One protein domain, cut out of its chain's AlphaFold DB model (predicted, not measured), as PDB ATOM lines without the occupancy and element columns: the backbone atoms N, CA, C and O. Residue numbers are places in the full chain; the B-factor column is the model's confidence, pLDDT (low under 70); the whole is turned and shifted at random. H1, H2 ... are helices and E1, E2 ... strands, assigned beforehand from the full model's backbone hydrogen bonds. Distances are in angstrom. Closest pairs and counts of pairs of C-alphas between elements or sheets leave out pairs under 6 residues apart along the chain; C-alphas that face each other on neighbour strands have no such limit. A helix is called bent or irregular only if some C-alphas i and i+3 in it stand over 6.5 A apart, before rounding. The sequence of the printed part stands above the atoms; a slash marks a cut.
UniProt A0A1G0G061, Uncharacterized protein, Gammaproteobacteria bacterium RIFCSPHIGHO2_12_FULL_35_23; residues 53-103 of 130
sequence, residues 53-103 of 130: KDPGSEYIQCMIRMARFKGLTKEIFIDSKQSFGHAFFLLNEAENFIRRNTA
ATOM      1  N   LYS A  53     -33.250  24.613 -30.469       90.00
ATOM      2  CA  LYS A  53     -34.429  25.505 -30.481       90.00
ATOM      3  C   LYS A  53     -35.274  25.305 -31.740       90.00
ATOM      4  O   LYS A  53     -36.488  25.189 -31.654       90.00
ATOM      5  N   ASP A  54     -34.597  25.225 -32.879       89.56
ATOM      6  CA  ASP A  54     -35.177  24.872 -34.167       89.56
ATOM      7  C   ASP A  54     -34.327  23.748 -34.774       89.56
ATOM      8  O   ASP A  54     -33.218  24.006 -35.249       89.56
ATOM      9  N   PRO A  55     -34.766  22.487 -34.653       86.75
ATOM     10  CA  PRO A  55     -34.048  21.356 -35.217       86.75
ATOM     11  C   PRO A  55     -34.229  21.244 -36.742       86.75
ATOM     12  O   PRO A  55     -33.510  20.475 -37.367       86.75
ATOM     13  N   GLY A  56     -35.117  22.031 -37.362       84.00
ATOM     14  CA  GLY A  56     -35.342  22.014 -38.806       84.00
ATOM     15  C   GLY A  56     -36.158  20.814 -39.306       84.00
ATOM     16  O   GLY A  56     -36.587  19.940 -38.551       84.00
ATOM     17  N   SER A  57     -36.395  20.778 -40.621       82.56
ATOM     18  CA  SER A  57     -37.275  19.799 -41.279       82.56
ATOM     19  C   SER A  57     -36.741  18.364 -41.289       82.56
ATOM     20  O   SER A  57     -37.528  17.433 -41.438       82.56
ATOM     21  N   GLU A  58     -35.434  18.164 -41.107       86.25
ATOM     22  CA  GLU A  58     -34.810  16.833 -41.048       86.25
ATOM     23  C   GLU A  58     -35.146  16.072 -39.754       86.25
ATOM     24  O   GLU A  58     -35.005  14.853 -39.682       86.25
ATOM     25  N   TYR A  59     -35.652  16.777 -38.739       88.06
ATOM     26  CA  TYR A  59     -36.004  16.222 -37.438       88.06
ATOM     27  C   TYR A  59     -37.511  16.318 -37.215       88.06
ATOM     28  O   TYR A  59     -37.986  16.928 -36.260       88.06
ATOM     29  N   ILE A  60     -38.286  15.676 -38.088       86.50
ATOM     30  CA  ILE A  60     -39.754  15.633 -37.983       86.50
ATOM     31  C   ILE A  60     -40.248  15.073 -36.637       86.50
ATOM     32  O   ILE A  60     -41.353  15.393 -36.206       86.50
ATOM     33  N   GLN A  61     -39.425  14.263 -35.959       87.00
ATOM     34  CA  GLN A  61     -39.666  13.744 -34.610       87.00
ATOM     35  C   GLN A  61     -39.626  14.823 -33.516       87.00
ATOM     36  O   GLN A  61     -40.123  14.598 -32.416       87.00
ATOM     37  N   CYS A  62     -39.077  16.004 -33.800       93.38
ATOM     38  CA  CYS A  62     -39.071  17.165 -32.912       93.38
ATOM     39  C   CYS A  62     -40.356  17.998 -33.056       93.38
ATOM     40  O   CYS A  62     -40.341  19.229 -33.134       93.38
ATOM     41  N   MET A  63     -41.489  17.299 -33.084       94.44
ATOM     42  CA  MET A  63     -42.823  17.867 -33.189       94.44
ATOM     43  C   MET A  63     -43.808  17.013 -32.397       94.44
ATOM     44  O   MET A  63     -43.747  15.784 -32.423       94.44
ATOM     45  N   ILE A  64     -44.750  17.669 -31.722       94.69
ATOM     46  CA  ILE A  64     -45.859  17.000 -31.044       94.69
ATOM     47  C   ILE A  64     -47.195  17.608 -31.475       94.69
ATOM     48  O   ILE A  64     -47.341  18.828 -31.579       94.69
ATOM     49  N   ARG A  65     -48.185  16.742 -31.720       95.00
ATOM     50  CA  ARG A  65     -49.582  17.108 -31.993       95.00
ATOM     51  C   ARG A  65     -50.469  16.579 -30.888       95.00
ATOM     52  O   ARG A  65     -50.435  15.395 -30.565       95.00
ATOM     53  N   MET A  66     -51.294  17.458 -30.347       95.44
ATOM     54  CA  MET A  66     -52.184  17.165 -29.238       95.44
ATOM     55  C   MET A  66     -53.584  17.652 -29.574       95.44
ATOM     56  O   MET A  66     -53.767  18.699 -30.199       95.44
ATOM     57  N   ALA A  67     -54.581  16.876 -29.175       93.38
ATOM     58  CA  ALA A  67     -55.978  17.207 -29.381       93.38
ATOM     59  C   ALA A  67     -56.822  16.657 -28.233       93.38
ATOM     60  O   ALA A  67     -56.626  15.522 -27.796       93.38
ATOM     61  N   ARG A  68     -57.776  17.462 -27.766       90.06
ATOM     62  CA  ARG A  68     -58.833  17.055 -26.847       90.06
ATOM     63  C   ARG A  68     -60.141  16.963 -27.615       90.06
ATOM     64  O   ARG A  68     -60.514  17.899 -28.317       90.06
ATOM     65  N   PHE A  69     -60.869  15.877 -27.399       89.38
ATOM     66  CA  PHE A  69     -62.155  15.613 -28.034       89.38
ATOM     67  C   PHE A  69     -63.306  15.677 -27.024       89.38
ATOM     68  O   PHE A  69     -63.109  15.445 -25.829       89.38
ATOM     69  N   LYS A  70     -64.516  16.008 -27.497       83.25
ATOM     70  CA  LYS A  70     -65.734  16.104 -26.662       83.25
ATOM     71  C   LYS A  70     -66.291  14.749 -26.211       83.25
ATOM     72  O   LYS A  70     -67.121  14.701 -25.308       83.25
ATOM     73  N   GLY A  71     -65.799  13.658 -26.784       80.38
ATOM     74  CA  GLY A  71     -66.171  12.294 -26.433       80.38
ATOM     75  C   GLY A  71     -65.109  11.307 -26.898       80.38
ATOM     76  O   GLY A  71     -63.935  11.654 -27.008       80.38
ATOM     77  N   LEU A  72     -65.532  10.076 -27.179       79.56
ATOM     78  CA  LEU A  72     -64.649   9.012 -27.669       79.56
ATOM     79  C   LEU A  72     -64.395   9.093 -29.185       79.56
ATOM     80  O   LEU A  72     -63.485   8.442 -29.694       79.56
ATOM     81  N   THR A  73     -65.186   9.891 -29.909       81.12
ATOM     82  CA  THR A  73     -65.032  10.104 -31.352       81.12
ATOM     83  C   THR A  73     -64.131  11.307 -31.638       81.12
ATOM     84  O   THR A  73     -64.084  12.275 -30.877       81.12
ATOM     85  N   LYS A  74     -63.414  11.257 -32.768       80.38
ATOM     86  CA  LYS A  74     -62.507  12.330 -33.219       80.38
ATOM     87  C   LYS A  74     -63.215  13.461 -33.984       80.38
ATOM     88  O   LYS A  74     -62.567  14.226 -34.685       80.38
ATOM     89  N   GLU A  75     -64.538  13.547 -33.882       81.75
ATOM     90  CA  GLU A  75     -65.367  14.425 -34.720       81.75
ATOM     91  C   GLU A  75     -65.398  15.867 -34.209       81.75
ATOM     92  O   GLU A  75     -65.396  16.808 -34.996       81.75
ATOM     93  N   ILE A  76     -65.405  16.049 -32.885       81.44
ATOM     94  CA  ILE A  76     -65.526  17.368 -32.255       81.44
ATOM     95  C   ILE A  76     -64.288  17.634 -31.405       81.44
ATOM     96  O   ILE A  76     -64.137  17.091 -30.304       81.44
ATOM     97  N   PHE A  77     -63.420  18.503 -31.921       84.94
ATOM     98  CA  PHE A  77     -62.244  19.011 -31.224       84.94
ATOM     99  C   PHE A  77     -62.657  20.113 -30.241       84.94
ATOM    100  O   PHE A  77     -63.315  21.078 -30.618       84.94
ATOM    101  N   ILE A  78     -62.268  19.964 -28.977       87.19
ATOM    102  CA  ILE A  78     -62.405  21.002 -27.944       87.19
ATOM    103  C   ILE A  78     -61.169  21.901 -27.930       87.19
ATOM    104  O   ILE A  78     -61.272  23.103 -27.713       87.19
ATOM    105  N   ASP A  79     -59.997  21.303 -28.125       89.94
ATOM    106  CA  ASP A  79     -58.711  21.990 -28.117       89.94
ATOM    107  C   ASP A  79     -57.744  21.197 -29.003       89.94
ATOM    108  O   ASP A  79     -57.781  19.964 -29.019       89.94
ATOM    109  N   SER A  80     -56.884  21.884 -29.746       93.06
ATOM    110  CA  SER A  80     -55.817  21.273 -30.529       93.06
ATOM    111  C   SER A  80     -54.590  22.170 -30.520       93.06
ATOM    112  O   SER A  80     -54.693  23.394 -30.585       93.06
ATOM    113  N   LYS A  81     -53.416  21.552 -30.418       94.94
ATOM    114  CA  LYS A  81     -52.136  22.248 -30.408       94.94
ATOM    115  C   LYS A  81     -51.089  21.422 -31.138       94.94
ATOM    116  O   LYS A  81     -51.009  20.207 -30.960       94.94
ATOM    117  N   GLN A  82     -50.272  22.103 -31.929       95.19
ATOM    118  CA  GLN A  82     -49.070  21.549 -32.529       95.19
ATOM    119  C   GLN A  82     -47.888  22.419 -32.119       95.19
ATOM    120  O   GLN A  82     -47.955  23.640 -32.251       95.19
ATOM    121  N   SER A  83     -46.827  21.783 -31.634       94.62
ATOM    122  CA  SER A  83     -45.613  22.461 -31.181       94.62
ATOM    123  C   SER A  83     -44.388  21.799 -31.806       94.62
ATOM    124  O   SER A  83     -44.397  20.596 -32.076       94.62
ATOM    125  N   PHE A  84     -43.344  22.593 -32.027       94.88
ATOM    126  CA  PHE A  84     -42.057  22.175 -32.582       94.88
ATOM    127  C   PHE A  84     -40.934  22.644 -31.662       94.88
ATOM    128  O   PHE A  84     -41.048  23.714 -31.066       94.88
ATOM    129  N   GLY A  85     -39.865  21.859 -31.553       94.31
ATOM    130  CA  GLY A  85     -38.695  22.211 -30.750       94.31
ATOM    131  C   GLY A  85     -37.992  20.988 -30.176       94.31
ATOM    132  O   GLY A  85     -38.320  19.847 -30.502       94.31
ATOM    133  N   HIS A  86     -37.018  21.221 -29.303       95.12
ATOM    134  CA  HIS A  86     -36.316  20.142 -28.617       95.12
ATOM    135  C   HIS A  86     -37.214  19.356 -27.648       95.12
ATOM    136  O   HIS A  86     -38.260  19.824 -27.197       95.12
ATOM    137  N   ALA A  87     -36.773  18.152 -27.286       95.00
ATOM    138  CA  ALA A  87     -37.548  17.185 -26.514       95.00
ATOM    139  C   ALA A  87     -38.089  17.737 -25.182       95.00
ATOM    140  O   ALA A  87     -39.255  17.510 -24.865       95.00
ATOM    141  N   PHE A  88     -37.287  18.493 -24.422       94.94
ATOM    142  CA  PHE A  88     -37.733  19.082 -23.149       94.94
ATOM    143  C   PHE A  88     -38.825  20.140 -23.335       94.94
ATOM    144  O   PHE A  88     -39.798  20.163 -22.583       94.94
ATOM    145  N   PHE A  89     -38.721  20.967 -24.381       95.12
ATOM    146  CA  PHE A  89     -39.767  21.925 -24.723       95.12
ATOM    147  C   PHE A  89     -41.071  21.207 -25.083       95.12
ATOM    148  O   PHE A  89     -42.128  21.548 -24.556       95.12
ATOM    149  N   LEU A  90     -40.997  20.170 -25.924       95.81
ATOM    150  CA  LEU A  90     -42.171  19.386 -26.313       95.81
ATOM    151  C   LEU A  90     -42.816  18.672 -25.120       95.81
ATOM    152  O   LEU A  90     -44.043  18.620 -25.038       95.81
ATOM    153  N   LEU A  91     -42.011  18.159 -24.186       95.69
ATOM    154  CA  LEU A  91     -42.501  17.553 -22.949       95.69
ATOM    155  C   LEU A  91     -43.272  18.573 -22.101       95.69
ATOM    156  O   LEU A  91     -44.410  18.309 -21.723       95.69
ATOM    157  N   ASN A  92     -42.703  19.758 -21.871       95.19
ATOM    158  CA  ASN A  92     -43.372  20.821 -21.117       95.19
ATOM    159  C   ASN A  92     -44.675  21.268 -21.806       95.19
ATOM    160  O   ASN A  92     -45.717  21.426 -21.172       95.19
ATOM    161  N   GLU A  93     -44.657  21.416 -23.130       96.62
ATOM    162  CA  GLU A  93     -45.851  21.727 -23.922       96.62
ATOM    163  C   GLU A  93     -46.938  20.656 -23.775       96.62
ATOM    164  O   GLU A  93     -48.122  20.997 -23.668       96.62
ATOM    165  N   ALA A  94     -46.540  19.382 -23.708       95.88
ATOM    166  CA  ALA A  94     -47.436  18.261 -23.469       95.88
ATOM    167  C   ALA A  94     -48.042  18.277 -22.069       95.88
ATOM    168  O   ALA A  94     -49.262  18.197 -21.925       95.88
ATOM    169  N   GLU A  95     -47.223  18.451 -21.037       95.19
ATOM    170  CA  GLU A  95     -47.685  18.552 -19.655       95.19
ATOM    171  C   GLU A  95     -48.643  19.733 -19.464       95.19
ATOM    172  O   GLU A  95     -49.692  19.601 -18.829       95.19
ATOM    173  N   ASN A  96     -48.333  20.881 -20.071       95.19
ATOM    174  CA  ASN A  96     -49.186  22.066 -20.052       95.19
ATOM    175  C   ASN A  96     -50.518  21.816 -20.763       95.19
ATOM    176  O   ASN A  96     -51.575  22.204 -20.252       95.19
ATOM    177  N   PHE A  97     -50.485  21.145 -21.917       94.62
ATOM    178  CA  PHE A  97     -51.689  20.763 -22.644       94.62
ATOM    179  C   PHE A  97     -52.549  19.789 -21.836       94.62
ATOM    180  O   PHE A  97     -53.760  19.980 -21.755       94.62
ATOM    181  N   ILE A  98     -51.950  18.778 -21.208       91.94
ATOM    182  CA  ILE A  98     -52.668  17.808 -20.375       91.94
ATOM    183  C   ILE A  98     -53.280  18.512 -19.166       91.94
ATOM    184  O   ILE A  98     -54.474  18.357 -18.915       91.94
ATOM    185  N   ARG A  99     -52.510  19.334 -18.446       90.38
ATOM    186  CA  ARG A  99     -52.969  20.020 -17.232       90.38
ATOM    187  C   ARG A  99     -54.133  20.969 -17.497       90.38
ATOM    188  O   ARG A  99     -55.085  20.979 -16.726       90.38
ATOM    189  N   ARG A 100     -54.099  21.736 -18.595       89.50
ATOM    190  CA  ARG A 100     -55.198  22.657 -18.946       89.50
ATOM    191  C   ARG A 100     -56.460  21.931 -19.429       89.50
ATOM    192  O   ARG A 100     -57.557  22.459 -19.297       89.50
ATOM    193  N   ASN A 101     -56.304  20.735 -20.003       87.69
ATOM    194  CA  ASN A 101     -57.401  19.963 -20.596       87.69
ATOM    195  C   ASN A 101     -57.972  18.872 -19.687       87.69
ATOM    196  O   ASN A 101     -59.067  18.367 -19.948       87.69
ATOM    197  N   THR A 102     -57.264  18.519 -18.620       80.88
ATOM    198  CA  THR A 102     -57.739  17.591 -17.600       80.88
ATOM    199  C   THR A 102     -58.503  18.392 -16.559       80.88
ATOM    200  O   THR A 102     -57.917  19.044 -15.700       80.88
ATOM    201  N   ALA A 103     -59.833  18.373 -16.636       63.41
ATOM    202  CA  ALA A 103     -60.655  18.932 -15.571       63.41
ATOM    203  C   ALA A 103     -60.431  18.123 -14.282       63.41
ATOM    204  O   ALA A 103     -60.748  16.929 -14.250       63.41
TER     205      ALA A 103
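AT A GLANCE: This is residues 53 to 103 of the 130 residues of an uncharacterized protein of Gammaproteobacteria bacterium RIFCSPHIGHO2_12_FULL_35_23 (UniProt A0A1G0G061). A two-stranded antiparallel hairpin, E1 and E2, has a single helix, H1, packed over one of its faces; after E2 the chain folds back and H1 runs along the length of the hairpin. No named helix or strand covers the other face. The unnamed residues 53 to 62 lie at the end of the hairpin where E1 begins, and the loop of residues 70 to 76 turns the chain at the other end. The printed part has 51 residues, with two named strands and one named helix in the order E1, E2, H1, and its class is mixed, helices and strands. The whole is loose, with a radius of gyration of the C-alphas of 12.5 A, and the C-alphas span 34 by 21 by 11 A.

HOW THE PARTS SIT: The sheet has two strands, E1, residues 63 to 69, and E2, residues 77 to 84, which form a hairpin. They are antiparallel neighbours, with 173 degrees between their directions. The C-alphas of Met 63 and Phe 84 face each other at 4.4 A, and those of Ala 67 and Ser 80 at 4.2 A. Across the pair, N 66 and O 81 are within hydrogen-bond range at 2.8 A, and N 83 and O 64 at 3.0 A. The helix H1, residues 87 to 101, has 6 pairs of C-alphas within 8 A with E1, the closest being those of Ile 64 and Leu 90, 6.5 A apart. With E2 it has 5 such pairs, the closest being those of Ser 83 and Leu 90, 6.7 A apart. The centre of H1 is 10.1 A from that of E1 and 10.9 A from that of E2. In H1 every O i to N i+4 pair is within hydrogen-bond range.

IN THESE COORDINATES: E1 begins at C-alpha 63, (-42.823, 17.867, -33.189), and measures 20.1 A from first to last C-alpha. E2, the longest strand with 8 residues, begins at C-alpha 77, (-62.244, 19.011, -31.224), and measures 20.5 A. H1 has 15 residues and measures 20.9 A, ending at C-alpha 101, (-57.401, 19.963, -20.596); it is not bent.

THE WHOLE: The two C-alphas farthest apart are those of Glu 58 and Ala 103, at 36.4 A. The C-alphas of the first and last printed residues, Lys 53 and Ala 103, are 30.9 A apart. The printed part has no cut. The link from E1 to E2, with 7 residues, is short, and the link from E2 to H1, with 2 residues, is tight. The mean pLDDT of the printed part is 89.6, and one printed residue, Ala 103, is under 70.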